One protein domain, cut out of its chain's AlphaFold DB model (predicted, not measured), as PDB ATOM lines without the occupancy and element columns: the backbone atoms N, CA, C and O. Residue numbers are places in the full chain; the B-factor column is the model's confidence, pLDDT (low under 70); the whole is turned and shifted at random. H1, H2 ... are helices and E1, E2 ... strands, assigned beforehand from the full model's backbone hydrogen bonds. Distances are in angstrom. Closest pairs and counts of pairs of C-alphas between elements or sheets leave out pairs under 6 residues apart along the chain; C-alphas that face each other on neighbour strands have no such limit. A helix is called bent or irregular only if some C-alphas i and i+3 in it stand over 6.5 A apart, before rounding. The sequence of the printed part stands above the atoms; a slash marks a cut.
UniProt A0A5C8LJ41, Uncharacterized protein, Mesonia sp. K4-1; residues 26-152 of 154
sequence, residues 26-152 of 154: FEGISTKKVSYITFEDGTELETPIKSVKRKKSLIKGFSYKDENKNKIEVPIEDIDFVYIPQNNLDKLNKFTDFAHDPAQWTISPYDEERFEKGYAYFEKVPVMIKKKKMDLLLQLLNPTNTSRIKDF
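What this domain is: This is residues 26 to 152 of the 154 residues of an uncharacterized protein of Mesonia sp. K4-1 (UniProt A0A5C8LJ41). What shape does the printed part make? One long antiparallel sheet is folded back on itself into a small, incompletely closed barrel, with E2 as the hinge and E3 coming back near E7. The hairpin of E6 and E7 makes a long bent arm, and H1, H2 and the loop between them gather at one end. What is it built of? There are 127 residues printed, with elements in the order E1 E2 E3 E4 E5 H1 H2 E6 E7 E8, class mixed; the strongly twisted sheet runs E4 E3 E2 E1 E5 E6 E7 E8. How large is it? It is compact, with a radius of gyration of the C-alphas of 15.0 A and spans of 42 by 40 by 27 A.

How they stand to each other: How do the first strands run? E1, residues 34 to 39, E2, residues 44 to 55, E3, residues 58 to 65, and E4, residues 71 to 75, form a meander, each strand the antiparallel neighbour of the one before. E2 bends by 96 degrees at residue 47. Within hydrogen-bond range are N 37 and O 45 at 2.9 A, N 53 and O 61 at 2.9 A, and N 62 and O 74 at 2.9 A. What lies on the other side of E1? E5, residues 79 to 85, is antiparallel to E1, with N 36 and O 83 at 3.0 A, and to E6, residues 119 to 129, with N 82 and O 122 at 2.8 A. E6, E7, residues 132 to 141, and E8, residues 149 to 151, form a second meander, with N 125 and O 136 at 2.8 A and N 151 and O 139 at 3.1 A. Where do the leaves of this folded sheet, one sheet bent back on itself, face each other? E4 and E3 face E1, E5, E6, E7 and E8; the closest C-alphas of E3 and E7 are those of Ile 59 and Leu 137, 6.2 A apart. Where are the helices? H2, residues 112 to 116, is on the sheet, over E6, at a height over the sheet of 8.7 A. H1, residues 88 to 98, is not on it and is only just apart from H2, at 8.1 A. Every O i to N i+4 pair of H2 is within hydrogen-bond range, but 2 of 7 in H1, beside 2 of 8 O i to N i+3 pairs.

Where its parts are: Where do the strands begin and end? E1 begins at C-alpha 34, (88.294, 43.106, 3.109), and E8 ends at C-alpha 151, (70.810, 39.783, 17.806). Which are longest? E6 is 27.7 A, E2 24.9 A, E7 24.3 A and E3 21.9 A long.

The domain as a whole: Which link is long? The link from H1 to H2 is long, with 13 residues, and the printed part has no cut. Where is confidence low? Residues 87 to 110 and 141 to 152 are among those under 70; the mean pLDDT of the printed part is 76.1.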
ATOM      1  N   PHE A  26      76.661  45.866  16.216       63.56
ATOM      2  CA  PHE A  26      77.610  46.631  15.410       63.56
ATOM      3  C   PHE A  26      76.871  47.693  14.592       63.56
ATOM      4  O   PHE A  26      76.104  47.377  13.683       63.56
ATOM      5  N   GLU A  27      77.132  48.965  14.884       60.06
ATOM      6  CA  GLU A  27      76.485  50.076  14.181       60.06
ATOM      7  C   GLU A  27      77.236  50.453  12.887       60.06
ATOM      8  O   GLU A  27      76.622  50.907  11.918       60.06
ATOM      9  N   GLY A  28      78.554  50.200  12.813       65.69
ATOM     10  CA  GLY A  28      79.405  50.610  11.692       65.69
ATOM     11  C   GLY A  28      80.241  49.493  11.058       65.69
ATOM     12  O   GLY A  28      81.002  48.801  11.730       65.69
ATOM     13  N   ILE A  29      80.184  49.389   9.725       75.19
ATOM     14  CA  ILE A  29      81.062  48.510   8.934       75.19
ATOM     15  C   ILE A  29      82.263  49.280   8.372       75.19
ATOM     16  O   ILE A  29      82.150  50.454   8.001       75.19
ATOM     17  N   SER A  30      83.416  48.622   8.269       79.62
ATOM     18  CA  SER A  30      84.580  49.185   7.591       79.62
ATOM     19  C   SER A  30      84.484  48.981   6.089       79.62
ATOM     20  O   SER A  30      84.531  47.862   5.599       79.62
ATOM     21  N   THR A  31      84.417  50.084   5.344       81.12
ATOM     22  CA  THR A  31      84.317  50.049   3.872       81.12
ATOM     23  C   THR A  31      85.659  49.913   3.153       81.12
ATOM     24  O   THR A  31      85.702  49.886   1.926       81.12
ATOM     25  N   LYS A  32      86.763  49.886   3.910       81.62
ATOM     26  CA  LYS A  32      88.136  49.808   3.383       81.62
ATOM     27  C   LYS A  32      88.771  48.435   3.576       81.62
ATOM     28  O   LYS A  32      89.662  48.078   2.819       81.62
ATOM     29  N   LYS A  33      88.370  47.713   4.621       86.62
ATOM     30  CA  LYS A  33      88.926  46.399   4.953       86.62
ATOM     31  C   LYS A  33      88.168  45.321   4.179       86.62
ATOM     32  O   LYS A  33      86.969  45.471   3.940       86.62
ATOM     33  N   VAL A  34      88.879  44.268   3.790       90.50
ATOM     34  CA  VAL A  34      88.294  43.106   3.109       90.50
ATOM     35  C   VAL A  34      87.249  42.474   4.021       90.50
ATOM     36  O   VAL A  34      87.462  42.367   5.225       90.50
ATOM     37  N   SER A  35      86.095  42.144   3.454       90.50
ATOM     38  CA  SER A  35      85.056  41.324   4.080       90.50
ATOM     39  C   SER A  35      85.028  39.983   3.353       90.50
ATOM     40  O   SER A  35      85.361  39.937   2.168       90.50
ATOM     41  N   TYR A  36      84.614  38.930   4.046       92.94
ATOM     42  CA  TYR A  36      84.551  37.577   3.494       92.94
ATOM     43  C   TYR A  36      83.089  37.156   3.451       92.94
ATOM     44  O   TYR A  36      82.451  37.083   4.502       92.94
ATOM     45  N   ILE A  37      82.543  36.976   2.251       92.69
ATOM     46  CA  ILE A  37      81.150  36.581   2.028       92.69
ATOM     47  C   ILE A  37      81.157  35.132   1.563       92.69
ATOM     48  O   ILE A  37      81.722  34.850   0.512       92.69
ATOM     49  N   THR A  38      80.513  34.242   2.308       93.50
ATOM     50  CA  THR A  38      80.330  32.845   1.915       93.50
ATOM     51  C   THR A  38      78.918  32.658   1.377       93.50
ATOM     52  O   THR A  38      77.940  33.048   2.023       93.50
ATOM     53  N   PHE A  39      78.809  32.107   0.173       93.38
ATOM     54  CA  PHE A  39      77.538  31.877  -0.512       93.38
ATOM     55  C   PHE A  39      76.936  30.512  -0.162       93.38
ATOM     56  O   PHE A  39      77.619  29.640   0.371       93.38
ATOM     57  N   GLU A  40      75.658  30.308  -0.496       90.81
ATOM     58  CA  GLU A  40      74.969  29.019  -0.291       90.81
ATOM     59  C   GLU A  40      75.638  27.835  -1.008       90.81
ATOM     60  O   GLU A  40      75.503  26.693  -0.571       90.81
ATOM     61  N   ASP A  41      76.358  28.090  -2.105       89.62
ATOM     62  CA  ASP A  41      77.104  27.067  -2.846       89.62
ATOM     63  C   ASP A  41      78.472  26.731  -2.218       89.62
ATOM     64  O   ASP A  41      79.186  25.857  -2.713       89.62
ATOM     65  N   GLY A  42      78.831  27.402  -1.118       87.94
ATOM     66  CA  GLY A  42      80.089  27.235  -0.398       87.94
ATOM     67  C   GLY A  42      81.259  28.042  -0.966       87.94
ATOM     68  O   GLY A  42      82.360  27.966  -0.418       87.94
ATOM     69  N   THR A  43      81.064  28.818  -2.036       93.19
ATOM     70  CA  THR A  43      82.108  29.711  -2.551       93.19
ATOM     71  C   THR A  43      82.308  30.919  -1.628       93.19
ATOM     72  O   THR A  43      81.374  31.377  -0.968       93.19
ATOM     73  N   GLU A  44      83.538  31.441  -1.557       92.75
ATOM     74  CA  GLU A  44      83.875  32.632  -0.764       92.75
ATOM     75  C   GLU A  44      84.298  33.789  -1.682       92.75
ATOM     76  O   GLU A  44      85.139  33.630  -2.568       92.75
ATOM     77  N   LEU A  45      83.711  34.966  -1.465       92.50
ATOM     78  CA  LEU A  45      84.093  36.224  -2.098       92.50
ATOM     79  C   LEU A  45      84.796  37.127  -1.088       92.50
ATOM     80  O   LEU A  45      84.210  37.577  -0.098       92.50
ATOM     81  N   GLU A  46      86.038  37.468  -1.411       94.19
ATOM     82  CA  GLU A  46      86.870  38.387  -0.644       94.19
ATOM     83  C   GLU A  46      86.804  39.789  -1.248       94.19
ATOM     84  O   GLU A  46      87.419  40.087  -2.272       94.19
ATOM     85  N   THR A  47      86.043  40.692  -0.629       91.69
ATOM     86  CA  THR A  47      85.927  42.065  -1.133       91.69
ATOM     87  C   THR A  47      85.615  43.069  -0.027       91.69
ATOM     88  O   THR A  47      84.862  42.772   0.902       91.69
ATOM     89  N   PRO A  48      86.121  44.314  -0.102       91.75
ATOM     90  CA  PRO A  48      85.634  45.386   0.752       91.75
ATOM     91  C   PRO A  48      84.153  45.680   0.472       91.75
ATOM     92  O   PRO A  48      83.767  46.044  -0.645       91.75
ATOM     93  N   ILE A  49      83.308  45.569   1.498       90.38
ATOM     94  CA  ILE A  49      81.894  45.930   1.386       90.38
ATOM     95  C   ILE A  49      81.771  47.452   1.368       90.38
ATOM     96  O   ILE A  49      82.163  48.153   2.299       90.38
ATOM     97  N   LYS A  50      81.153  47.992   0.319       89.06
ATOM     98  CA  LYS A  50      80.926  49.431   0.183       89.06
ATOM     99  C   LYS A  50      79.742  49.926   1.008       89.06
ATOM    100  O   LYS A  50      79.793  51.041   1.525       89.06
ATOM    101  N   SER A  51      78.663  49.147   1.081       87.50
ATOM    102  CA  SER A  51      77.474  49.501   1.864       87.50
ATOM    103  C   SER A  51      76.659  48.271   2.252       87.50
ATOM    104  O   SER A  51      76.608  47.302   1.497       87.50
ATOM    105  N   VAL A  52      75.998  48.339   3.410       87.88
ATOM    106  CA  VAL A  52      74.979  47.367   3.833       87.88
ATOM    107  C   VAL A  52      73.616  47.890   3.401       87.88
ATOM    108  O   VAL A  52      73.237  49.008   3.763       87.88
ATOM    109  N   LYS A  53      72.862  47.097   2.641       88.50
ATOM    110  CA  LYS A  53      71.503  47.457   2.241       88.50
ATOM    111  C   LYS A  53      70.538  47.073   3.345       88.50
ATOM    112  O   LYS A  53      70.440  45.905   3.707       88.50
ATOM    113  N   ARG A  54      69.820  48.067   3.872       86.94
ATOM    114  CA  ARG A  54      68.824  47.870   4.926       86.94
ATOM    115  C   ARG A  54      67.436  48.303   4.472       86.94
ATOM    116  O   ARG A  54      67.292  49.322   3.801       86.94
ATOM    117  N   LYS A  55      66.407  47.555   4.873       84.81
ATOM    118  CA  LYS A  55      64.995  47.928   4.706       84.81
ATOM    119  C   LYS A  55      64.264  47.696   6.020       84.81
ATOM    120  O   LYS A  55      64.077  46.549   6.408       84.81
ATOM    121  N   LYS A  56      63.817  48.775   6.677       82.50
ATOM    122  CA  LYS A  56      63.240  48.721   8.038       82.50
ATOM    123  C   LYS A  56      64.193  48.009   9.016       82.50
ATOM    124  O   LYS A  56      63.810  47.023   9.631       82.50
ATOM    125  N   SER A  57      65.454  48.451   9.042       77.44
ATOM    126  CA  SER A  57      66.593  47.847   9.764       77.44
ATOM    127  C   SER A  57      67.077  46.469   9.319       77.44
ATOM    128  O   SER A  57      68.248  46.148   9.504       77.44
ATOM    129  N   LEU A  58      66.245  45.695   8.623       84.31
ATOM    130  CA  LEU A  58      66.628  44.388   8.097       84.31
ATOM    131  C   LEU A  58      67.747  44.498   7.077       84.31
ATOM    132  O   LEU A  58      67.567  45.177   6.062       84.31
ATOM    133  N   ILE A  59      68.838  43.768   7.290       87.69
ATOM    134  CA  ILE A  59      69.856  43.558   6.262       87.69
ATOM    135  C   ILE A  59      69.216  42.773   5.111       87.69
ATOM    136  O   ILE A  59      68.594  41.734   5.319       87.69
ATOM    137  N   LYS A  60      69.325  43.316   3.897       89.62
ATOM    138  CA  LYS A  60      68.836  42.713   2.647       89.62
ATOM    139  C   LYS A  60      69.945  42.320   1.687       89.62
ATOM    140  O   LYS A  60      69.662  41.761   0.640       89.62
ATOM    141  N   GLY A  61      71.184  42.628   2.041       90.06
ATOM    142  CA  GLY A  61      72.340  42.329   1.223       90.06
ATOM    143  C   GLY A  61      73.443  43.354   1.410       90.06
ATOM    144  O   GLY A  61      73.347  44.293   2.215       90.06
ATOM    145  N   PHE A  62      74.479  43.194   0.607       91.25
ATOM    146  CA  PHE A  62      75.671  44.025   0.619       91.25
ATOM    147  C   PHE A  62      75.957  44.525  -0.784       91.25
ATOM    148  O   PHE A  62      75.521  43.948  -1.769       91.25
ATOM    149  N   SER A  63      76.688  45.625  -0.896       92.50
ATOM    150  CA  SER A  63      77.211  46.055  -2.189       92.50
ATOM    151  C   SER A  63      78.717  46.177  -2.133       92.50
ATOM    152  O   SER A  63      79.219  46.789  -1.188       92.50
ATOM    153  N   TYR A  64      79.408  45.725  -3.169       92.56
ATOM    154  CA  TYR A  64      80.843  45.912  -3.350       92.56
ATOM    155  C   TYR A  64      81.134  46.575  -4.701       92.56
ATOM    156  O   TYR A  64      80.212  46.892  -5.458       92.56
ATOM    157  N   LYS A  65      82.406  46.889  -4.955       91.31
ATOM    158  CA  LYS A  65      82.859  47.389  -6.255       91.31
ATOM    159  C   LYS A  65      83.700  46.326  -6.941       91.31
ATOM    160  O   LYS A  65      84.601  45.799  -6.297       91.31
ATOM    161  N   ASP A  66      83.422  46.061  -8.210       87.25
ATOM    162  CA  ASP A  66      84.275  45.213  -9.043       87.25
ATOM    163  C   ASP A  66      85.561  45.947  -9.472       87.25
ATOM    164  O   ASP A  66      85.772  47.128  -9.161       87.25
ATOM    165  N   GLU A  67      86.418  45.251 -10.220       87.25
ATOM    166  CA  GLU A  67      87.658  45.794 -10.792       87.25
ATOM    167  C   GLU A  67      87.407  47.026 -11.681       87.25
ATOM    168  O   GLU A  67      88.198  47.972 -11.706       87.25
ATOM    169  N   ASN A  68      86.244  47.068 -12.336       86.88
ATOM    170  CA  ASN A  68      85.794  48.159 -13.197       86.88
ATOM    171  C   ASN A  68      85.133  49.315 -12.421       86.88
ATOM    172  O   ASN A  68      84.651  50.274 -13.023       86.88
ATOM    173  N   LYS A  69      85.134  49.267 -11.081       86.00
ATOM    174  CA  LYS A  69      84.485  50.223 -10.162       86.00
ATOM    175  C   LYS A  69      82.957  50.270 -10.273       86.00
ATOM    176  O   LYS A  69      82.348  51.168  -9.671       86.00
ATOM    177  N   ASN A  70      82.341  49.319 -10.965       89.75
ATOM    178  CA  ASN A  70      80.900  49.144 -10.996       89.75
ATOM    179  C   ASN A  70      80.421  48.618  -9.651       89.75
ATOM    180  O   ASN A  70      81.091  47.840  -8.975       89.75
ATOM    181  N   LYS A  71      79.239  49.068  -9.244       92.00
ATOM    182  CA  LYS A  71      78.623  48.629  -8.000       92.00
ATOM    183  C   LYS A  71      77.858  47.334  -8.252       92.00
ATOM    184  O   LYS A  71      76.866  47.356  -8.972       92.00
ATOM    185  N   ILE A  72      78.284  46.257  -7.603       92.88
ATOM    186  CA  ILE A  72      77.583  44.972  -7.599       92.88
ATOM    187  C   ILE A  72      76.845  44.837  -6.268       92.88
ATOM    188  O   ILE A  72      77.369  45.224  -5.220       92.88
ATOM    189  N   GLU A  73      75.607  44.350  -6.312       93.56
ATOM    190  CA  GLU A  73      74.785  44.094  -5.128       93.56
ATOM    191  C   GLU A  73      74.620  42.587  -4.952       93.56
ATOM    192  O   GLU A  73      74.223  41.897  -5.884       93.56
ATOM    193  N   VAL A  74      74.946  42.103  -3.758       92.75
ATOM    194  CA  VAL A  74      74.785  40.714  -3.338       92.75
ATOM    195  C   VAL A  74      73.564  40.659  -2.422       92.75
ATOM    196  O   VAL A  74      73.603  41.261  -1.339       92.75
ATOM    197  N   PRO A  75      72.465  40.027  -2.854       92.88
ATOM    198  CA  PRO A  75      71.263  39.889  -2.049       92.88
ATOM    199  C   PRO A  75      71.491  38.877  -0.912       92.88
ATOM    200  O   PRO A  75      72.391  38.047  -0.974       92.88
ATOM    201  N   ILE A  76      70.712  38.971   0.168       91.44
ATOM    202  CA  ILE A  76      70.843  38.059   1.321       91.44
ATOM    203  C   ILE A  76      70.541  36.605   0.941       91.44
ATOM    204  O   ILE A  76      71.086  35.684   1.539       91.44
ATOM    205  N   GLU A  77      69.673  36.413  -0.044       90.94
ATOM    206  CA  GLU A  77      69.227  35.113  -0.524       90.94
ATOM    207  C   GLU A  77      70.412  34.234  -0.951       90.94
ATOM    208  O   GLU A  77      70.423  33.057  -0.611       90.94
ATOM    209  N   ASP A  78      71.452  34.825  -1.541       92.81
ATOM    210  CA  ASP A  78      72.629  34.097  -2.027       92.81
ATOM    211  C   ASP A  78      73.668  33.822  -0.920       92.81
ATOM    212  O   ASP A  78      74.589  33.031  -1.107       92.81
ATOM    213  N   ILE A  79      73.550  34.478   0.241       92.56
ATOM    214  CA  ILE A  79      74.568  34.475   1.304       92.56
ATOM    215  C   ILE A  79      74.233  33.421   2.354       92.56
ATOM    216  O   ILE A  79      73.118  33.417   2.874       92.56
ATOM    217  N   ASP A  80      75.200  32.591   2.733       90.81
ATOM    218  CA  ASP A  80      75.094  31.721   3.909       90.81
ATOM    219  C   ASP A  80      75.541  32.475   5.172       90.81
ATOM    220  O   ASP A  80      74.747  32.763   6.072       90.81
ATOM    221  N   PHE A  81      76.794  32.935   5.195       90.62
ATOM    222  CA  PHE A  81      77.329  33.775   6.264       90.62
ATOM    223  C   PHE A  81      78.366  34.779   5.752       90.62
ATOM    224  O   PHE A  81      78.856  34.706   4.628       90.62
ATOM    225  N   VAL A  82      78.686  35.775   6.576       90.44
ATOM    226  CA  VAL A  82      79.636  36.834   6.229       90.44
ATOM    227  C   VAL A  82      80.436  37.295   7.442       90.44
ATOM    228  O   VAL A  82      79.896  37.525   8.526       90.44
ATOM    229  N   TYR A  83      81.727  37.521   7.218       89.00
ATOM    230  CA  TYR A  83      82.625  38.206   8.137       89.00
ATOM    231  C   TYR A  83      82.846  39.646   7.680       89.00
ATOM    232  O   TYR A  83      83.448  39.900   6.635       89.00
ATOM    233  N   ILE A  84      82.405  40.609   8.489       87.56
ATOM    234  CA  ILE A  84      82.511  42.037   8.181       87.56
ATOM    235  C   ILE A  84      83.440  42.728   9.182       87.56
ATOM    236  O   ILE A  84      83.192  42.693  10.388       87.56
ATOM    237  N   PRO A  85      84.494  43.417   8.727       84.19
ATOM    238  CA  PRO A  85      85.384  44.140   9.617       84.19
ATOM    239  C   PRO A  85      84.691  45.372  10.208       84.19
ATOM    240  O   PRO A  85      84.089  46.178   9.496       84.19
ATOM    241  N   GLN A  86      84.850  45.577  11.513       74.88
ATOM    242  CA  GLN A  86      84.342  46.770  12.196       74.88
ATOM    243  C   GLN A  86      85.236  47.999  11.988       74.88
ATOM    244  O   GLN A  86      86.450  47.889  11.751       74.88
ATOM    245  N   ASN A  87      84.640  49.186  12.125       69.56
ATOM    246  CA  ASN A  87      85.388  50.440  12.198       69.56
ATOM    247  C   ASN A  87      86.185  50.536  13.509       69.56
ATOM    248  O   ASN A  87      85.775  50.038  14.551       69.56
ATOM    249  N   ASN A  88      87.360  51.171  13.440       58.44
ATOM    250  CA  ASN A  88      88.402  51.098  14.474       58.44
ATOM    251  C   ASN A  88      87.991  51.610  15.873       58.44
ATOM    252  O   ASN A  88      88.657  51.253  16.837       58.44
ATOM    253  N   LEU A  89      86.926  52.409  16.004       53.78
ATOM    254  CA  LEU A  89      86.452  52.913  17.302       53.78
ATOM    255  C   LEU A  89      85.670  51.859  18.103       53.78
ATOM    256  O   LEU A  89      85.815  51.802  19.319       53.78
ATOM    257  N   ASP A  90      84.928  50.970  17.434       52.62
ATOM    258  CA  ASP A  90      84.189  49.883  18.099       52.62
ATOM    259  C   ASP A  90      85.110  48.733  18.535       52.62
ATOM    260  O   ASP A  90      84.766  47.960  19.427       52.62
ATOM    261  N   LYS A  91      86.306  48.630  17.937       54.25
ATOM    262  CA  LYS A  91      87.284  47.580  18.252       54.25
ATOM    263  C   LYS A  91      87.894  47.729  19.646       54.25
ATOM    264  O   LYS A  91      88.115  46.727  20.315       54.25
ATOM    265  N   LEU A  92      88.160  48.963  20.080       47.88
ATOM    266  CA  LEU A  92      88.931  49.219  21.300       47.88
ATOM    267  C   LEU A  92      88.145  48.891  22.577       47.88
ATOM    268  O   LEU A  92      88.719  48.360  23.516       47.88
ATOM    269  N   ASN A  93      86.831  49.133  22.579       50.62
ATOM    270  CA  ASN A  93      85.972  48.865  23.739       50.62
ATOM    271  C   ASN A  93      85.529  47.397  23.851       50.62
ATOM    272  O   ASN A  93      85.019  47.003  24.888       50.62
ATOM    273  N   LYS A  94      85.654  46.600  22.780       53.69
ATOM    274  CA  LYS A  94      85.155  45.212  22.740       53.69
ATOM    275  C   LYS A  94      86.264  44.177  22.890       53.69
ATOM    276  O   LYS A  94      86.014  43.097  23.408       53.69
ATOM    277  N   PHE A  95      87.483  44.506  22.462       51.62
ATOM    278  CA  PHE A  95      88.629  43.609  22.598       51.62
ATOM    279  C   PHE A  95      89.060  43.439  24.063       51.62
ATOM    280  O   PHE A  95      89.471  42.352  24.447       51.62
ATOM    281  N   THR A  96      88.904  44.472  24.900       48.16
ATOM    282  CA  THR A  96      89.218  44.398  26.339       48.16
ATOM    283  C   THR A  96      88.321  43.418  27.093       48.16
ATOM    284  O   THR A  96      88.805  42.723  27.979       48.16
ATOM    285  N   ASP A  97      87.049  43.308  26.700       50.66
ATOM    286  CA  ASP A  97      86.075  42.435  27.367       50.66
ATOM    287  C   ASP A  97      86.072  41.008  26.777       50.66
ATOM    288  O   ASP A  97      85.751  40.047  27.471       50.66
ATOM    289  N   PHE A  98      86.454  40.854  25.503       52.53
ATOM    290  CA  PHE A  98      86.436  39.585  24.757       52.53
ATOM    291  C   PHE A  98      87.761  38.799  24.830       52.53
ATOM    292  O   PHE A  98      87.759  37.577  24.713       52.53
ATOM    293  N   ALA A  99      88.897  39.468  25.065       48.41
ATOM    294  CA  ALA A  99      90.218  38.829  25.149       48.41
ATOM    295  C   ALA A  99      90.536  38.203  26.523       48.41
ATOM    296  O   ALA A  99      91.597  37.605  26.694       48.41
ATOM    297  N   HIS A 100      89.663  38.355  27.524       50.62
ATOM    298  CA  HIS A 100      89.914  37.865  28.884       50.62
ATOM    299  C   HIS A 100      89.515  36.401  29.139       50.62
ATOM    300  O   HIS A 100      89.839  35.892  30.209       50.62
ATOM    301  N   ASP A 101      88.900  35.696  28.180       52.84
ATOM    302  CA  ASP A 101      88.553  34.276  28.342       52.84
ATOM    303  C   ASP A 101      88.892  33.427  27.090       52.84
ATOM    304  O   ASP A 101      88.124  33.370  26.124       52.84
ATOM    305  N   PRO A 102      90.052  32.737  27.096       47.28
ATOM    306  CA  PRO A 102      90.508  31.869  26.007       47.28
ATOM    307  C   PRO A 102      89.614  30.644  25.750       47.28
ATOM    308  O   PRO A 102      89.674  30.066  24.667       47.28
ATOM    309  N   ALA A 103      88.777  30.235  26.713       53.88
ATOM    310  CA  ALA A 103      87.915  29.053  26.577       53.88
ATOM    311  C   ALA A 103      86.711  29.282  25.641       53.88
ATOM    312  O   ALA A 103      85.991  28.346  25.299       53.88
ATOM    313  N   GLN A 104      86.485  30.527  25.217       52.59
ATOM    314  CA  GLN A 104      85.320  30.941  24.426       52.59
ATOM    315  C   GLN A 104      85.535  30.829  22.913       52.59
ATOM    316  O   GLN A 104      84.590  30.987  22.140       52.59
ATOM    317  N   TRP A 105      86.769  30.534  22.506       49.56
ATOM    318  CA  TRP A 105      87.207  30.458  21.114       49.56
ATOM    319  C   TRP A 105      87.188  29.026  20.587       49.56
ATOM    320  O   TRP A 105      86.845  28.802  19.439       49.56
ATOM    321  N   THR A 106      87.394  28.042  21.464       48.44
ATOM    322  CA  THR A 106      87.608  26.624  21.123       48.44
ATOM    323  C   THR A 106      86.348  25.870  20.668       48.44
ATOM    324  O   THR A 106      86.360  24.643  20.550       48.44
ATOM    325  N   ILE A 107      85.227  26.564  20.444       49.22
ATOM    326  CA  ILE A 107      83.933  25.950  20.132       49.22
ATOM    327  C   ILE A 107      83.570  26.238  18.668       49.22
ATOM    328  O   ILE A 107      82.796  27.142  18.356       49.22
ATOM    329  N   SER A 108      84.144  25.409  17.788       52.03
ATOM    330  CA  SER A 108      83.787  25.172  16.373       52.03
ATOM    331  C   SER A 108      82.269  25.312  16.110       52.03
ATOM    332  O   SER A 108      81.477  24.855  16.951       52.03
ATOM    333  N   PRO A 109      81.817  25.947  14.995       58.88
ATOM    334  CA  PRO A 109      82.397  25.924  13.633       58.88
ATOM    335  C   PRO A 109      82.941  27.259  13.076       58.88
ATOM    336  O   PRO A 109      82.960  27.460  11.865       58.88
ATOM    337  N   TYR A 110      83.346  28.197  13.927       69.19
ATOM    338  CA  TYR A 110      83.663  29.567  13.513       69.19
ATOM    339  C   TYR A 110      85.168  29.820  13.290       69.19
ATOM    340  O   TYR A 110      85.993  29.259  14.000       69.19
ATOM    341  N   ASP A 111      85.525  30.703  12.346       70.56
ATOM    342  CA  ASP A 111      86.913  31.157  12.121       70.56
ATOM    343  C   ASP A 111      87.396  32.083  13.254       70.56
ATOM    344  O   ASP A 111      87.130  33.293  13.262       70.56
ATOM    345  N   GLU A 112      88.093  31.486  14.221       68.31
ATOM    346  CA  GLU A 112      88.660  32.141  15.403       68.31
ATOM    347  C   GLU A 112      89.567  33.326  15.028       68.31
ATOM    348  O   GLU A 112      89.431  34.417  15.579       68.31
ATOM    349  N   GLU A 113      90.414  33.187  14.006       72.00
ATOM    350  CA  GLU A 113      91.366  34.230  13.611       72.00
ATOM    351  C   GLU A 113      90.647  35.503  13.126       72.00
ATOM    352  O   GLU A 113      91.056  36.639  13.413       72.00
ATOM    353  N   ARG A 114      89.529  35.348  12.406       74.06
ATOM    354  CA  ARG A 114      88.705  36.487  11.964       74.06
ATOM    355  C   ARG A 114      88.040  37.180  13.156       74.06
ATOM    356  O   ARG A 114      88.013  38.415  13.204       74.06
ATOM    357  N   PHE A 115      87.556  36.434  14.145       69.94
ATOM    358  CA  PHE A 115      86.987  37.026  15.359       69.94
ATOM    359  C   PHE A 115      88.040  37.789  16.182       69.94
ATOM    360  O   PHE A 115      87.758  38.911  16.611       69.94
ATOM    361  N   GLU A 116      89.268  37.270  16.314       66.44
ATOM    362  CA  GLU A 116      90.382  37.945  17.010       66.44
ATOM    363  C   GLU A 116      90.741  39.264  16.330       66.44
ATOM    364  O   GLU A 116      90.953  40.297  16.968       66.44
ATOM    365  N   LYS A 117      90.698  39.284  14.996       71.12
ATOM    366  CA  LYS A 117      90.908  40.502  14.204       71.12
ATOM    367  C   LYS A 117      89.741  41.495  14.302       71.12
ATOM    368  O   LYS A 117      89.786  42.565  13.674       71.12
ATOM    369  N   GLY A 118      88.705  41.199  15.088       71.25
ATOM    370  CA  GLY A 118      87.546  42.056  15.327       71.25
ATOM    371  C   GLY A 118      86.585  42.099  14.144       71.25
ATOM    372  O   GLY A 118      86.067  43.174  13.807       71.25
ATOM    373  N   TYR A 119      86.407  40.969  13.458       79.69
ATOM    374  CA  TYR A 119      85.343  40.807  12.475       79.69
ATOM    375  C   TYR A 119      84.025  40.485  13.173       79.69
ATOM    376  O   TYR A 119      83.959  39.766  14.164       79.69
ATOM    377  N   ALA A 120      82.962  41.066  12.641       80.38
ATOM    378  CA  ALA A 120      81.597  40.729  12.961       80.38
ATOM    379  C   ALA A 120      81.158  39.550  12.098       80.38
ATOM    380  O   ALA A 120      81.278  39.626  10.877       80.38
ATOM    381  N   TYR A 121      80.613  38.511  12.715       84.00
ATOM    382  CA  TYR A 121      80.009  37.402  11.994       84.00
ATOM    383  C   TYR A 121      78.502  37.591  11.893       84.00
ATOM    384  O   TYR A 121      77.835  37.865  12.898       84.00
ATOM    385  N   PHE A 122      77.978  37.427  10.684       86.88
ATOM    386  CA  PHE A 122      76.550  37.363  10.441       86.88
ATOM    387  C   PHE A 122      76.211  36.077   9.698       86.88
ATOM    388  O   PHE A 122      76.864  35.755   8.713       86.88
ATOM    389  N   GLU A 123      75.164  35.386  10.126       88.06
ATOM    390  CA  GLU A 123      74.673  34.159   9.493       88.06
ATOM    391  C   GLU A 123      73.225  34.317   9.049       88.06
ATOM    392  O   GLU A 123      72.432  35.015   9.693       88.06
ATOM    393  N   LYS A 124      72.869  33.657   7.951       90.50
ATOM    394  CA  LYS A 124      71.492  33.576   7.492       90.50
ATOM    395  C   LYS A 124      70.729  32.585   8.356       90.50
ATOM    396  O   LYS A 124      71.082  31.418   8.482       90.50
ATOM    397  N   VAL A 125      69.648  33.064   8.960       88.44
ATOM    398  CA  VAL A 125      68.794  32.266   9.835       88.44
ATOM    399  C   VAL A 125      67.341  32.409   9.388       88.44
ATOM    400  O   VAL A 125      66.843  33.538   9.295       88.44
ATOM    401  N   PRO A 126      66.622  31.293   9.166       88.75
ATOM    402  CA  PRO A 126      65.187  31.333   8.939       88.75
ATOM    403  C   PRO A 126      64.489  31.688  10.249       88.75
ATOM    404  O   PRO A 126      64.560  30.954  11.238       88.75
ATOM    405  N   VAL A 127      63.776  32.811  10.272       87.06
ATOM    406  CA  VAL A 127      63.026  33.255  11.449       87.06
ATOM    407  C   VAL A 127      61.545  33.412  11.141       87.06
ATOM    408  O   VAL A 127      61.116  33.597  10.000       87.06
ATOM    409  N   MET A 128      60.727  33.347  12.188       86.50
ATOM    410  CA  MET A 128      59.286  33.537  12.085       86.50
ATOM    411  C   MET A 128      58.881  34.850  12.750       86.50
ATOM    412  O   MET A 128      58.920  34.973  13.970       86.50
ATOM    413  N   ILE A 129      58.428  35.824  11.957       81.25
ATOM    414  CA  ILE A 129      57.932  37.114  12.455       81.25
ATOM    415  C   ILE A 129      56.450  37.234  12.119       81.25
ATOM    416  O   ILE A 129      56.062  37.193  10.953       81.25
ATOM    417  N   LYS A 130      55.597  37.396  13.143       79.38
ATOM    418  CA  LYS A 130      54.134  37.543  12.987       79.38
ATOM    419  C   LYS A 130      53.526  36.483  12.048       79.38
ATOM    420  O   LYS A 130      52.744  36.812  11.160       79.38
ATOM    421  N   LYS A 131      53.902  35.210  12.246       84.50
ATOM    422  CA  LYS A 131      53.478  34.036  11.450       84.50
ATOM    423  C   LYS A 131      53.991  33.988  10.000       84.50
ATOM    424  O   LYS A 131      53.570  33.118   9.246       84.50
ATOM    425  N   LYS A 132      54.904  34.877   9.595       82.62
ATOM    426  CA  LYS A 132      55.590  34.809   8.297       82.62
ATOM    427  C   LYS A 132      57.007  34.285   8.493       82.62
ATOM    428  O   LYS A 132      57.739  34.826   9.320       82.62
ATOM    429  N   LYS A 133      57.372  33.248   7.740       85.19
ATOM    430  CA  LYS A 133      58.762  32.795   7.631       85.19
ATOM    431  C   LYS A 133      59.530  33.781   6.752       85.19
ATOM    432  O   LYS A 133      59.010  34.191   5.716       85.19
ATOM    433  N   MET A 134      60.709  34.194   7.193       87.94
ATOM    434  CA  MET A 134      61.629  35.009   6.408       87.94
ATOM    435  C   MET A 134      63.064  34.740   6.837       87.94
ATOM    436  O   MET A 134      63.317  34.533   8.024       87.94
ATOM    437  N   ASP A 135      63.982  34.813   5.886       89.88
ATOM    438  CA  ASP A 135      65.404  34.669   6.158       89.88
ATOM    439  C   ASP A 135      66.000  36.025   6.510       89.88
ATOM    440  O   ASP A 135      65.721  37.045   5.865       89.88
ATOM    441  N   LEU A 136      66.768  36.044   7.596       89.12
ATOM    442  CA  LEU A 136      67.406  37.239   8.122       89.12
ATOM    443  C   LEU A 136      68.862  36.949   8.428       89.12
ATOM    444  O   LEU A 136      69.208  35.869   8.896       89.12
ATOM    445  N   LEU A 137      69.700  37.947   8.172       87.81
ATOM    446  CA  LEU A 137      71.111  37.871   8.475       87.81
ATOM    447  C   LEU A 137      71.287  38.377   9.901       87.81
ATOM    448  O   LEU A 137      71.102  39.569  10.167       87.81
ATOM    449  N   LEU A 138      71.560  37.458  10.816       85.38
ATOM    450  CA  LEU A 138      71.664  37.742  12.238       85.38
ATOM    451  C   LEU A 138      73.119  37.835  12.635       85.38
ATOM    452  O   LEU A 138      73.937  37.001  12.259       85.38
ATOM    453  N   GLN A 139      73.421  38.853  13.426       81.19
ATOM    454  CA  GLN A 139      74.748  39.024  13.969       81.19
ATOM    455  C   GLN A 139      74.926  38.088  15.164       81.19
ATOM    456  O   GLN A 139      74.090  38.069  16.074       81.19
ATOM    457  N   LEU A 140      76.034  37.350  15.200       76.12
ATOM    458  CA  LEU A 140      76.399  36.609  16.399       76.12
ATOM    459  C   LEU A 140      76.936  37.591  17.446       76.12
ATOM    460  O   LEU A 140      77.952  38.258  17.230       76.12
ATOM    461  N   LEU A 141      76.236  37.691  18.579       69.19
ATOM    462  CA  LEU A 141      76.718  38.387  19.765       69.19
ATOM    463  C   LEU A 141      77.168  37.361  20.799       69.19
ATOM    464  O   LEU A 141      76.431  36.438  21.134       69.19
ATOM    465  N   ASN A 142      78.351  37.587  21.366       56.97
ATOM    466  CA  ASN A 142      78.755  36.993  22.635       56.97
ATOM    467  C   ASN A 142      78.678  35.441  22.679       56.97
ATOM    468  O   ASN A 142      77.815  34.895  23.369       56.97
ATOM    469  N   PRO A 143      79.590  34.709  22.006       51.41
ATOM    470  CA  PRO A 143      79.647  33.233  22.040       51.41
ATOM    471  C   PRO A 143      80.045  32.638  23.412       51.41
ATOM    472  O   PRO A 143      80.178  31.429  23.562       51.41
ATOM    473  N   THR A 144      80.224  33.503  24.405       41.75
ATOM    474  CA  THR A 144      80.995  33.351  25.641       41.75
ATOM    475  C   THR A 144      80.186  32.813  26.822       41.75
ATOM    476  O   THR A 144      80.734  32.243  27.757       41.75
ATOM    477  N   ASN A 145      78.860  32.961  26.771       38.31
ATOM    478  CA  ASN A 145      77.941  32.370  27.732       38.31
ATOM    479  C   ASN A 145      77.254  31.174  27.079       38.31
ATOM    480  O   ASN A 145      76.914  31.212  25.899       38.31
ATOM    481  N   THR A 146      76.974  30.141  27.870       40.78
ATOM    482  CA  THR A 146      76.275  28.890  27.506       40.78
ATOM    483  C   THR A 146      74.910  29.069  26.814       40.78
ATOM    484  O   THR A 146      74.286  28.092  26.409       40.78
ATOM    485  N   SER A 147      74.470  30.312  26.620       43.66
ATOM    486  CA  SER A 147      73.319  30.729  25.829       43.66
ATOM    487  C   SER A 147      73.800  31.662  24.707       43.66
ATOM    488  O   SER A 147      74.009  32.852  24.934       43.66
ATOM    489  N   ARG A 148      73.992  31.130  23.492       53.44
ATOM    490  CA  ARG A 148      74.348  31.911  22.290       53.44
ATOM    491  C   ARG A 148      73.203  32.875  21.955       53.44
ATOM    492  O   ARG A 148      72.099  32.420  21.657       53.44
ATOM    493  N   ILE A 149      73.442  34.186  22.003       55.00
ATOM    494  CA  ILE A 149      72.416  35.198  21.713       55.00
ATOM    495  C   ILE A 149      72.638  35.727  20.294       55.00
ATOM    496  O   ILE A 149      73.665  36.327  19.986       55.00
ATOM    497  N   LYS A 150      71.666  35.488  19.413       59.75
ATOM    498  CA  LYS A 150      71.637  36.077  18.069       59.75
ATOM    499  C   LYS A 150      70.845  37.371  18.146       59.75
ATOM    500  O   LYS A 150      69.695  37.342  18.585       59.75
ATOM    501  N   ASP A 151      71.458  38.477  17.744       55.78
ATOM    502  CA  ASP A 151      70.810  39.783  17.806       55.78
ATOM    503  C   ASP A 151      70.291  40.226  16.444       55.78
ATOM    504  O   ASP A 151      70.831  39.912  15.378       55.78
ATOM    505  N   PHE A 152      69.200  40.966  16.523       50.47
ATOM    506  CA  PHE A 152      68.446  41.492  15.420       50.47
ATOM    507  C   PHE A 152      68.147  42.957  15.718       50.47
ATOM    508  O   PHE A 152      67.232  43.288  16.471       50.47
TER     509      PHE A 152